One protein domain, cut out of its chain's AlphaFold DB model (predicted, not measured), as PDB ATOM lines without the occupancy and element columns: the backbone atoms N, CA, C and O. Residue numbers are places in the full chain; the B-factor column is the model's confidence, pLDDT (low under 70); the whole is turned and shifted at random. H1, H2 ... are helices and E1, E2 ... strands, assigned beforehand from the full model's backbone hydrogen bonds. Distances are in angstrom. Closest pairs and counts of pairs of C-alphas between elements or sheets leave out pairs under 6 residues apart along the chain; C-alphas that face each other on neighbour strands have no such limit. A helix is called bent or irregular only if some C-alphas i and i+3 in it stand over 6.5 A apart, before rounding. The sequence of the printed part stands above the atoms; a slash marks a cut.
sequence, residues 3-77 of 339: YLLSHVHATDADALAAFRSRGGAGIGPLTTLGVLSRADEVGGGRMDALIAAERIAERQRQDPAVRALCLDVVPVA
ATOM      1  N   TYR A   3     -35.788 -15.970 -16.687       84.75
ATOM      2  CA  TYR A   3     -37.015 -15.479 -16.074       84.75
ATOM      3  C   TYR A   3     -37.614 -14.368 -16.933       84.75
ATOM      4  O   TYR A   3     -36.994 -13.320 -17.117       84.75
ATOM      5  N   LEU A   4     -38.809 -14.610 -17.472       85.00
ATOM      6  CA  LEU A   4     -39.508 -13.645 -18.315       85.00
ATOM      7  C   LEU A   4     -40.266 -12.650 -17.435       85.00
ATOM      8  O   LEU A   4     -41.270 -12.985 -16.811       85.00
ATOM      9  N   LEU A   5     -39.777 -11.418 -17.419       80.25
ATOM     10  CA  LEU A   5     -40.431 -10.273 -16.811       80.25
ATOM     11  C   LEU A   5     -41.470  -9.752 -17.806       80.25
ATOM     12  O   LEU A   5     -41.150  -9.461 -18.968       80.25
ATOM     13  N   SER A   6     -42.726  -9.711 -17.365       63.28
ATOM     14  CA  SER A   6     -43.862  -9.364 -18.227       63.28
ATOM     15  C   SER A   6     -44.047  -7.851 -18.264       63.28
ATOM     16  O   SER A   6     -44.148  -7.280 -19.347       63.28
ATOM     17  N   HIS A   7     -44.028  -7.202 -17.090       58.09
ATOM     18  CA  HIS A   7     -44.173  -5.753 -16.929       58.09
ATOM     19  C   HIS A   7     -43.469  -5.249 -15.656       58.09
ATOM     20  O   HIS A   7     -43.280  -5.974 -14.691       58.09
ATOM     21  N   VAL A   8     -43.085  -3.971 -15.652       49.34
ATOM     22  CA  VAL A   8     -42.237  -3.320 -14.634       49.34
ATOM     23  C   VAL A   8     -42.996  -3.045 -13.326       49.34
ATOM     24  O   VAL A   8     -43.255  -1.891 -12.982       49.34
ATOM     25  N   HIS A   9     -43.380  -4.084 -12.587       53.09
ATOM     26  CA  HIS A   9     -44.002  -3.931 -11.270       53.09
ATOM     27  C   HIS A   9     -43.249  -4.697 -10.183       53.09
ATOM     28  O   HIS A   9     -42.666  -5.749 -10.430       53.09
ATOM     29  N   ALA A  10     -43.311  -4.167  -8.955       50.44
ATOM     30  CA  ALA A  10     -42.768  -4.787  -7.742       50.44
ATOM     31  C   ALA A  10     -43.244  -6.244  -7.544       50.44
ATOM     32  O   ALA A  10     -42.523  -7.062  -6.980       50.44
ATOM     33  N   THR A  11     -44.410  -6.590  -8.101       54.94
ATOM     34  CA  THR A  11     -44.995  -7.937  -8.112       54.94
ATOM     35  C   THR A  11     -44.087  -8.999  -8.744       54.94
ATOM     36  O   THR A  11     -44.134 -10.157  -8.334       54.94
ATOM     37  N   ASP A  12     -43.245  -8.628  -9.715       64.12
ATOM     38  CA  ASP A  12     -42.357  -9.575 -10.402       64.12
ATOM     39  C   ASP A  12     -41.165  -9.974  -9.515       64.12
ATOM     40  O   ASP A  12     -40.733 -11.129  -9.538       64.12
ATOM     41  N   ALA A  13     -40.667  -9.058  -8.674       63.94
ATOM     42  CA  ALA A  13     -39.627  -9.367  -7.694       63.94
ATOM     43  C   ALA A  13     -40.159 -10.306  -6.603       63.94
ATOM     44  O   ALA A  13     -39.495 -11.284  -6.257       63.94
ATOM     45  N   ASP A  14     -41.386 -10.074  -6.127       67.44
ATOM     46  CA  ASP A  14     -42.051 -10.950  -5.156       67.44
ATOM     47  C   ASP A  14     -42.336 -12.338  -5.742       67.44
ATOM     48  O   ASP A  14     -42.099 -13.356  -5.088       67.44
ATOM     49  N   ALA A  15     -42.791 -12.409  -6.997       64.06
ATOM     50  CA  ALA A  15     -43.013 -13.671  -7.698       64.06
ATOM     51  C   ALA A  15     -41.705 -14.454  -7.886       64.06
ATOM     52  O   ALA A  15     -41.667 -15.668  -7.663       64.06
ATOM     53  N   LEU A  16     -40.618 -13.771  -8.244       66.50
ATOM     54  CA  LEU A  16     -39.300 -14.376  -8.400       66.50
ATOM     55  C   LEU A  16     -38.690 -14.794  -7.050       66.50
ATOM     56  O   LEU A  16     -38.105 -15.874  -6.947       66.50
ATOM     57  N   ALA A  17     -38.890 -14.013  -5.987       66.94
ATOM     58  CA  ALA A  17     -38.496 -14.372  -4.625       66.94
ATOM     59  C   ALA A  17     -39.282 -15.587  -4.103       66.94
ATOM     60  O   ALA A  17     -38.692 -16.503  -3.524       66.94
ATOM     61  N   ALA A  18     -40.592 -15.639  -4.363       66.12
ATOM     62  CA  ALA A  18     -41.449 -16.779  -4.050       66.12
ATOM     63  C   ALA A  18     -41.096 -18.022  -4.880       66.12
ATOM     64  O   ALA A  18     -41.241 -19.147  -4.405       66.12
ATOM     65  N   PHE A  19     -40.620 -17.847  -6.113       63.22
ATOM     66  CA  PHE A  19     -40.112 -18.954  -6.915       63.22
ATOM     67  C   PHE A  19     -38.777 -19.463  -6.373       63.22
ATOM     68  O   PHE A  19     -38.603 -20.668  -6.228       63.22
ATOM     69  N   ARG A  20     -37.859 -18.568  -5.985       64.94
ATOM     70  CA  ARG A  20     -36.589 -18.936  -5.344       64.94
ATOM     71  C   ARG A  20     -36.808 -19.698  -4.037       64.94
ATOM     72  O   ARG A  20     -36.106 -20.669  -3.800       64.94
ATOM     73  N   SER A  21     -37.781 -19.298  -3.214       60.06
ATOM     74  CA  SER A  21     -38.077 -20.000  -1.955       60.06
ATOM     75  C   SER A  21     -38.674 -21.397  -2.162       60.06
ATOM     76  O   SER A  21     -38.522 -22.257  -1.301       60.06
ATOM     77  N   ARG A  22     -39.321 -21.641  -3.310       57.72
ATOM     78  CA  ARG A  22     -39.817 -22.967  -3.730       57.72
ATOM     79  C   ARG A  22     -38.785 -23.762  -4.531       57.72
ATOM     80  O   ARG A  22     -38.898 -24.980  -4.647       57.72
ATOM     81  N   GLY A  23     -37.812 -23.071  -5.113       53.94
ATOM     82  CA  GLY A  23     -36.721 -23.634  -5.883       53.94
ATOM     83  C   GLY A  23     -35.750 -24.388  -4.986       53.94
ATOM     84  O   GLY A  23     -35.271 -23.859  -3.988       53.94
ATOM     85  N   GLY A  24     -35.445 -25.638  -5.335       53.75
ATOM     86  CA  GLY A  24     -34.442 -26.423  -4.618       53.75
ATOM     87  C   GLY A  24     -33.057 -25.757  -4.616       53.75
ATOM     88  O   GLY A  24     -32.772 -24.852  -5.402       53.75
ATOM     89  N   ALA A  25     -32.170 -26.242  -3.744       49.72
ATOM     90  CA  ALA A  25     -30.794 -25.764  -3.612       49.72
ATOM     91  C   ALA A  25     -30.048 -25.783  -4.967       49.72
ATOM     92  O   ALA A  25     -29.617 -26.828  -5.459       49.72
ATOM     93  N   GLY A  26     -29.930 -24.604  -5.582       55.56
ATOM     94  CA  GLY A  26     -29.369 -24.413  -6.923       55.56
ATOM     95  C   GLY A  26     -29.948 -23.213  -7.680       55.56
ATOM     96  O   GLY A  26     -29.298 -22.704  -8.593       55.56
ATOM     97  N   ILE A  27     -31.132 -22.726  -7.292       59.09
ATOM     98  CA  ILE A  27     -31.707 -21.489  -7.839       59.09
ATOM     99  C   ILE A  27     -31.200 -20.300  -7.017       59.09
ATOM    100  O   ILE A  27     -31.467 -20.190  -5.823       59.09
ATOM    101  N   GLY A  28     -30.443 -19.418  -7.665       66.31
ATOM    102  CA  GLY A  28     -29.858 -18.226  -7.059       66.31
ATOM    103  C   GLY A  28     -29.590 -17.139  -8.104       66.31
ATOM    104  O   GLY A  28     -29.796 -17.376  -9.298       66.31
ATOM    105  N   PRO A  29     -29.112 -15.955  -7.678       66.62
ATOM    106  CA  PRO A  29     -28.839 -14.838  -8.585       66.62
ATOM    107  C   PRO A  29     -27.874 -15.238  -9.702       66.62
ATOM    108  O   PRO A  29     -28.094 -14.909 -10.858       66.62
ATOM    109  N   LEU A  30     -26.874 -16.061  -9.387       75.88
ATOM    110  CA  LEU A  30     -25.881 -16.539 -10.351       75.88
ATOM    111  C   LEU A  30     -26.402 -17.541 -11.379       75.88
ATOM    112  O   LEU A  30     -25.727 -17.807 -12.367       75.88
ATOM    113  N   THR A  31     -27.576 -18.124 -11.143       76.69
ATOM    114  CA  THR A  31     -28.182 -19.105 -12.044       76.69
ATOM    115  C   THR A  31     -29.417 -18.553 -12.761       76.69
ATOM    116  O   THR A  31     -30.102 -19.313 -13.455       76.69
ATOM    117  N   THR A  32     -29.656 -17.236 -12.697       84.38
ATOM    118  CA  THR A  32     -30.862 -16.590 -13.236       84.38
ATOM    119  C   THR A  32     -30.543 -15.365 -14.092       84.38
ATOM    120  O   THR A  32     -29.862 -14.448 -13.643       84.38
ATOM    121  N   LEU A  33     -31.076 -15.337 -15.316       87.81
ATOM    122  CA  LEU A  33     -31.087 -14.173 -16.206       87.81
ATOM    123  C   LEU A  33     -32.515 -13.625 -16.297       87.81
ATOM    124  O   LEU A  33     -33.430 -14.363 -16.669       87.81
ATOM    125  N   GLY A  34     -32.705 -12.349 -15.965       89.56
ATOM    126  CA  GLY A  34     -33.968 -11.651 -16.174       89.56
ATOM    127  C   GLY A  34     -34.093 -11.190 -17.623       89.56
ATOM    128  O   GLY A  34     -33.152 -10.637 -18.186       89.56
ATOM    129  N   VAL A  35     -35.251 -11.397 -18.237       92.50
ATOM    130  CA  VAL A  35     -35.521 -10.950 -19.608       92.50
ATOM    131  C   VAL A  35     -36.800 -10.130 -19.625       92.50
ATOM    132  O   VAL A  35     -37.868 -10.656 -19.319       92.50
ATOM    133  N   LEU A  36     -36.714  -8.853 -20.008       91.81
ATOM    134  CA  LEU A  36     -37.903  -8.039 -20.283       91.81
ATOM    135  C   LEU A  36     -38.441  -8.451 -21.656       91.81
ATOM    136  O   LEU A  36     -37.989  -7.962 -22.687       91.81
ATOM    137  N   SER A  37     -39.373  -9.399 -21.641       89.38
ATOM    138  CA  SER A  37     -39.778 -10.205 -22.806       89.38
ATOM    139  C   SER A  37     -40.621  -9.481 -23.862       89.38
ATOM    140  O   SER A  37     -40.794  -9.992 -24.967       89.38
ATOM    141  N   ARG A  38     -41.159  -8.308 -23.514       89.06
ATOM    142  CA  ARG A  38     -42.030  -7.473 -24.355       89.06
ATOM    143  C   ARG A  38     -41.437  -6.081 -24.528       89.06
ATOM    144  O   ARG A  38     -42.105  -5.065 -24.324       89.06
ATOM    145  N   ALA A  39     -40.142  -6.029 -24.827       91.81
ATOM    146  CA  ALA A  39     -39.418  -4.769 -24.982       91.81
ATOM    147  C   ALA A  39     -40.026  -3.877 -26.082       91.81
ATOM    148  O   ALA A  39     -40.017  -2.653 -25.973       91.81
ATOM    149  N   ASP A  40     -40.614  -4.489 -27.106       92.12
ATOM    150  CA  ASP A  40     -41.303  -3.844 -28.220       92.12
ATOM    151  C   ASP A  40     -42.694  -3.289 -27.876       92.12
ATOM    152  O   ASP A  40     -43.241  -2.522 -28.661       92.12
ATOM    153  N   GLU A  41     -43.267  -3.610 -26.712       90.38
ATOM    154  CA  GLU A  41     -44.544  -3.042 -26.243       90.38
ATOM    155  C   GLU A  41     -44.340  -1.819 -25.327       90.38
ATOM    156  O   GLU A  41     -45.288  -1.078 -25.033       90.38
ATOM    157  N   VAL A  42     -43.101  -1.555 -24.897       88.88
ATOM    158  CA  VAL A  42     -42.775  -0.445 -23.992       88.88
ATOM    159  C   VAL A  42     -43.188   0.894 -24.607       88.88
ATOM    160  O   VAL A  42     -42.975   1.171 -25.787       88.88
ATOM    161  N   GLY A  43     -43.839   1.740 -23.802       83.81
ATOM    162  CA  GLY A  43     -44.338   3.039 -24.265       83.81
ATOM    163  C   GLY A  43     -45.450   2.948 -25.323       83.81
ATOM    164  O   GLY A  43     -45.711   3.939 -26.004       83.81
ATOM    165  N   GLY A  44     -46.105   1.788 -25.468       83.25
ATOM    166  CA  GLY A  44     -47.131   1.538 -26.486       83.25
ATOM    167  C   GLY A  44     -46.561   1.115 -27.846       83.25
ATOM    168  O   GLY A  44     -47.199   1.339 -28.875       83.25
ATOM    169  N   GLY A  45     -45.344   0.564 -27.865       83.69
ATOM    170  CA  GLY A  45     -44.671   0.080 -29.074       83.69
ATOM    171  C   GLY A  45     -44.311   1.162 -30.084       83.69
ATOM    172  O   GLY A  45     -44.388   0.965 -31.301       83.69
ATOM    173  N   ARG A  46     -43.942   2.336 -29.571       88.06
ATOM    174  CA  ARG A  46     -43.366   3.428 -30.363       88.06
ATOM    175  C   ARG A  46     -41.995   3.023 -30.909       88.06
ATOM    176  O   ARG A  46     -41.400   2.054 -30.460       88.06
ATOM    177  N   MET A  47     -41.473   3.791 -31.862       88.69
ATOM    178  CA  MET A  47     -40.169   3.509 -32.482       88.69
ATOM    179  C   MET A  47     -38.999   3.472 -31.487       88.69
ATOM    180  O   MET A  47     -38.010   2.795 -31.738       88.69
ATOM    181  N   ASP A  48     -39.116   4.164 -30.356       90.38
ATOM    182  CA  ASP A  48     -38.131   4.198 -29.277       90.38
ATOM    183  C   ASP A  48     -38.381   3.146 -28.179       90.38
ATOM    184  O   ASP A  48     -37.704   3.182 -27.152       90.38
ATOM    185  N   ALA A  49     -39.311   2.199 -28.378       92.12
ATOM    186  CA  ALA A  49     -39.687   1.195 -27.374       92.12
ATOM    187  C   ALA A  49     -38.481   0.410 -26.841       92.12
ATOM    188  O   ALA A  49     -38.308   0.314 -25.630       92.12
ATOM    189  N   LEU A  50     -37.591  -0.058 -27.722       92.00
ATOM    190  CA  LEU A  50     -36.380  -0.790 -27.329       92.00
ATOM    191  C   LEU A  50     -35.401   0.069 -26.516       92.00
ATOM    192  O   LEU A  50     -34.844  -0.393 -25.525       92.00
ATOM    193  N   ILE A  51     -35.241   1.347 -26.874       92.44
ATOM    194  CA  ILE A  51     -34.397   2.291 -26.122       92.44
ATOM    195  C   ILE A  51     -35.001   2.536 -24.734       92.44
ATOM    196  O   ILE A  51     -34.294   2.582 -23.726       92.44
ATOM    197  N   ALA A  52     -36.323   2.696 -24.662       91.94
ATOM    198  CA  ALA A  52     -37.031   2.839 -23.400       91.94
ATOM    199  C   ALA A  52     -36.940   1.561 -22.546       91.94
ATOM    200  O   ALA A  52     -36.764   1.661 -21.330       91.94
ATOM    201  N   ALA A  53     -37.007   0.383 -23.171       92.19
ATOM    202  CA  ALA A  53     -36.838  -0.910 -22.520       92.19
ATOM    203  C   ALA A  53     -35.431  -1.069 -21.929       92.19
ATOM    204  O   ALA A  53     -35.312  -1.510 -20.790       92.19
ATOM    205  N   GLU A  54     -34.384  -0.619 -22.624       92.69
ATOM    206  CA  GLU A  54     -33.013  -0.633 -22.096       92.69
ATOM    207  C   GLU A  54     -32.862   0.269 -20.864       92.69
ATOM    208  O   GLU A  54     -32.295  -0.136 -19.854       92.69
ATOM    209  N   ARG A  55     -33.467   1.465 -20.867       92.56
ATOM    210  CA  ARG A  55     -33.478   2.341 -19.676       92.56
ATOM    211  C   ARG A  55     -34.244   1.739 -18.498       92.56
ATOM    212  O   ARG A  55     -33.988   2.082 -17.345       92.56
ATOM    213  N   ILE A  56     -35.250   0.911 -18.769       90.69
ATOM    214  CA  ILE A  56     -35.952   0.148 -17.733       90.69
ATOM    215  C   ILE A  56     -35.037  -0.960 -17.211       90.69
ATOM    216  O   ILE A  56     -34.897  -1.080 -15.999       90.69
ATOM    217  N   ALA A  57     -34.408  -1.729 -18.103       90.88
ATOM    218  CA  ALA A  57     -33.480  -2.796 -17.747       90.88
ATOM    219  C   ALA A  57     -32.343  -2.269 -16.866       90.88
ATOM    220  O   ALA A  57     -32.096  -2.832 -15.807       90.88
ATOM    221  N   GLU A  58     -31.743  -1.133 -17.225       91.38
ATOM    222  CA  GLU A  58     -30.676  -0.505 -16.441       91.38
ATOM    223  C   GLU A  58     -31.126  -0.149 -15.023       91.38
ATOM    224  O   GLU A  58     -30.443  -0.467 -14.052       91.38
ATOM    225  N   ARG A  59     -32.323   0.427 -14.872       89.69
ATOM    226  CA  ARG A  59     -32.880   0.697 -13.538       89.69
ATOM    227  C   ARG A  59     -33.123  -0.589 -12.749       89.69
ATOM    228  O   ARG A  59     -32.809  -0.628 -11.565       89.69
ATOM    229  N   GLN A  60     -33.620  -1.644 -13.393       86.38
ATOM    230  CA  GLN A  60     -33.826  -2.945 -12.747       86.38
ATOM    231  C   GLN A  60     -32.499  -3.604 -12.340       86.38
ATOM    232  O   GLN A  60     -32.420  -4.206 -11.276       86.38
ATOM    233  N   ARG A  61     -31.424  -3.453 -13.126       87.56
ATOM    234  CA  ARG A  61     -30.076  -3.939 -12.770       87.56
ATOM    235  C   ARG A  61     -29.493  -3.244 -11.535       87.56
ATOM    236  O   ARG A  61     -28.596  -3.793 -10.888       87.56
ATOM    237  N   GLN A  62     -29.991  -2.054 -11.206       86.50
ATOM    238  CA  GLN A  62     -29.590  -1.278 -10.032       86.50
ATOM    239  C   GLN A  62     -30.489  -1.528  -8.812       86.50
ATOM    240  O   GLN A  62     -30.047  -1.286  -7.690       86.50
ATOM    241  N   ASP A  63     -31.707  -2.049  -9.000       86.00
ATOM    242  CA  ASP A  63     -32.627  -2.380  -7.908       86.00
ATOM    243  C   ASP A  63     -32.069  -3.545  -7.057       86.00
ATOM    244  O   ASP A  63     -31.896  -4.655  -7.576       86.00
ATOM    245  N   PRO A  64     -31.800  -3.345  -5.750       83.31
ATOM    246  CA  PRO A  64     -31.286  -4.393  -4.869       83.31
ATOM    247  C   PRO A  64     -32.145  -5.663  -4.840       83.31
ATOM    248  O   PRO A  64     -31.598  -6.766  -4.771       83.31
ATOM    249  N   ALA A  65     -33.474  -5.533  -4.930       82.25
ATOM    250  CA  ALA A  65     -34.377  -6.679  -4.914       82.25
ATOM    251  C   ALA A  65     -34.192  -7.546  -6.165       82.25
ATOM    252  O   ALA A  65     -34.133  -8.771  -6.070       82.25
ATOM    253  N   VAL A  66     -34.029  -6.919  -7.331       83.56
ATOM    254  CA  VAL A  66     -33.790  -7.620  -8.602       83.56
ATOM    255  C   VAL A  66     -32.370  -8.183  -8.657       83.56
ATOM    256  O   VAL A  66     -32.189  -9.337  -9.046       83.56
ATOM    257  N   ARG A  67     -31.363  -7.424  -8.204       85.25
ATOM    258  CA  ARG A  67     -29.962  -7.881  -8.127       85.25
ATOM    259  C   ARG A  67     -29.799  -9.139  -7.279       85.25
ATOM    260  O   ARG A  67     -29.037 -10.029  -7.649       85.25
ATOM    261  N   ALA A  68     -30.543  -9.241  -6.179       82.62
ATOM    262  CA  ALA A  68     -30.522 -10.410  -5.305       82.62
ATOM    263  C   ALA A  68     -31.126 -11.670  -5.955       82.62
ATOM    264  O   ALA A  68     -30.984 -12.777  -5.420       82.62
ATOM    265  N   LEU A  69     -31.824 -11.518  -7.083       80.94
ATOM    266  CA  LEU A  69     -32.574 -12.580  -7.746       80.94
ATOM    267  C   LEU A  69     -32.024 -12.941  -9.131       80.94
ATOM    268  O   LEU A  69     -32.129 -14.103  -9.521       80.94
ATOM    269  N   CYS A  70     -31.412 -11.991  -9.838       83.12
ATOM    270  CA  CYS A  70     -30.884 -12.158 -11.190       83.12
ATOM    271  C   CYS A  70     -29.447 -11.645 -11.299       83.12
ATOM    272  O   CYS A  70     -29.063 -10.643 -10.691       83.12
ATOM    273  N   LEU A  71     -28.660 -12.296 -12.148       82.94
ATOM    274  CA  LEU A  71     -27.319 -11.840 -12.485       82.94
ATOM    275  C   LEU A  71     -27.352 -10.596 -13.376       82.94
ATOM    276  O   LEU A  71     -26.535  -9.689 -13.230       82.94
ATOM    277  N   ASP A  72     -28.314 -10.562 -14.287       86.62
ATOM    278  CA  ASP A  72     -28.470  -9.499 -15.265       86.62
ATOM    279  C   ASP A  72     -29.940  -9.410 -15.703       86.62
ATOM    280  O   ASP A  72     -30.727 -10.339 -15.468       86.62
ATOM    281  N   VAL A  73     -30.313  -8.286 -16.312       90.25
ATOM    282  CA  VAL A  73     -31.631  -8.053 -16.906       90.25
ATOM    283  C   VAL A  73     -31.436  -7.505 -18.311       90.25
ATOM    284  O   VAL A  73     -30.856  -6.436 -18.465       90.25
ATOM    285  N   VAL A  74     -31.950  -8.203 -19.324       92.50
ATOM    286  CA  VAL A  74     -31.802  -7.818 -20.738       92.50
ATOM    287  C   VAL A  74     -33.180  -7.612 -21.373       92.50
ATOM    288  O   VAL A  74     -34.062  -8.460 -21.193       92.50
ATOM    289  N   PRO A  75     -33.427  -6.510 -22.099       94.31
ATOM    290  CA  PRO A  75     -34.653  -6.355 -22.862       94.31
ATOM    291  C   PRO A  75     -34.591  -7.137 -24.168       94.31
ATOM    292  O   PRO A  75     -33.610  -7.072 -24.901       94.31
ATOM    293  N   VAL A  76     -35.664  -7.865 -24.476       95.12
ATOM    294  CA  VAL A  76     -35.758  -8.653 -25.703       95.12
ATOM    295  C   VAL A  76     -37.129  -8.456 -26.334       95.12
ATOM    296  O   VAL A  76     -38.158  -8.610 -25.679       95.12
ATOM    297  N   ALA A  77     -37.145  -8.139 -27.626       95.25
ATOM    298  CA  ALA A  77     -38.334  -8.222 -28.465       95.25
ATOM    299  C   ALA A  77     -38.366  -9.609 -29.118       95.25
ATOM    300  O   ALA A  77     -37.869  -9.802 -30.229       95.25
TER     301      ALA A  77
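What this domain is: This is residues 3 to 77 of the 339 residues of the protein "Isoniazid-induced protein IniC" of Verrucomicrobia bacterium ADurb.Bin018 (UniProt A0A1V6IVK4). A small sheet of three parallel strands has the long helix H3 packed along its E3 edge, while H1, on the E1 side, only grazes the sheet and runs on past it to one end of the long axis, where residues 21 to 26, of which 21 and 22 belong to H1, stick out. H2 and its link to H3 lie at the opposite end of the long axis. The printed part has 75 residues with four named helices and three named strands, in the order E1, H1, E2, H2, H3, H4, E3; the sheet's order is E1, E2, E3, and the class is mixed, helices and strands. It is compact, with a radius of gyration of the C-alphas of 12.5 A, yet its outline is a rod, spanning 42 by 18 by 17 A.

Where its parts are: E1, residues 3 to 5, begins with C-alpha 3 at (-37.015, -15.479, -16.074). H1, residues 10 to 22, is 18.8 A long. E2, residues 33 to 36, measures 10.0 A. H2, residues 39 to 44, measures 10.1 A and is irregular, with C-alphas 40 and 43 8.5 A apart. H3, residues 49 to 62, is the longest helix, 20.2 A from C-alpha 49 at (-39.687, 1.195, -27.374). H4 holds residues 64 to 67. E3, residues 72 to 75, measures 10.3 A and ends with C-alpha 75 at (-34.653, -6.355, -22.862).

How they stand to each other: E1 and E2 are parallel neighbours at 26 degrees, with N 5 and O 35 within hydrogen-bond range at 2.8 A. E2, the inner strand, and E3 are parallel at 26 degrees, with N 34 and O 72 at 2.9 A. E1, H1, E2 form a strand-helix-strand unit, two parallel neighbour strands joined through a helix, with a right-handed crossover; E2, H2 H3 H4, E3 form another. H3 is over E3 at a height over the sheet of 6.2 A and runs along the strands, at 7 degrees to E3 on the local plane; the closest C-alphas are those of Ala 57 and Val 73, 5.6 A apart. H3 on one face of the sheet gives two layers, a helix layer and a strand layer. H1 grazes the sheet with residues 12 to 16. H2 touches H3, with residues 49 to 53 of H3 alone, about perpendicular at 74 degrees; the closest C-alphas are those of Val 42 and Ala 49, 4.9 A apart. H2 is only just on the sheet, with 5 pairs of C-alphas within 10 A, and only grazes it; the same holds for H4. H3 and H4 only just touch, only at the corner, with 3 pairs of C-alphas within 8 A; the closest are those of Arg 61 and Arg 67, 6.1 A apart. H1 and H4 are close but not clearly touching, with the closest C-alphas, those of Ala 13 and Val 66, 6.2 A apart. H1 is apart from H2 and H3. In H1 and H3 every O i to N i+4 pair is within hydrogen-bond range; in H2 it is 0 of 2, beside 2 of 3 O i to N i+3 pairs, and H4 is too short for an O i to N i+4 pair.

The domain as a whole: The two C-alphas farthest apart are those of Ala 25 and Met 47, 42.2 A. The printed part has no cut and no long link; H1 to E2 is short, and the other links are tight. The mean pLDDT of the printed part is 78.9, and residues 6 to 29 are under 70.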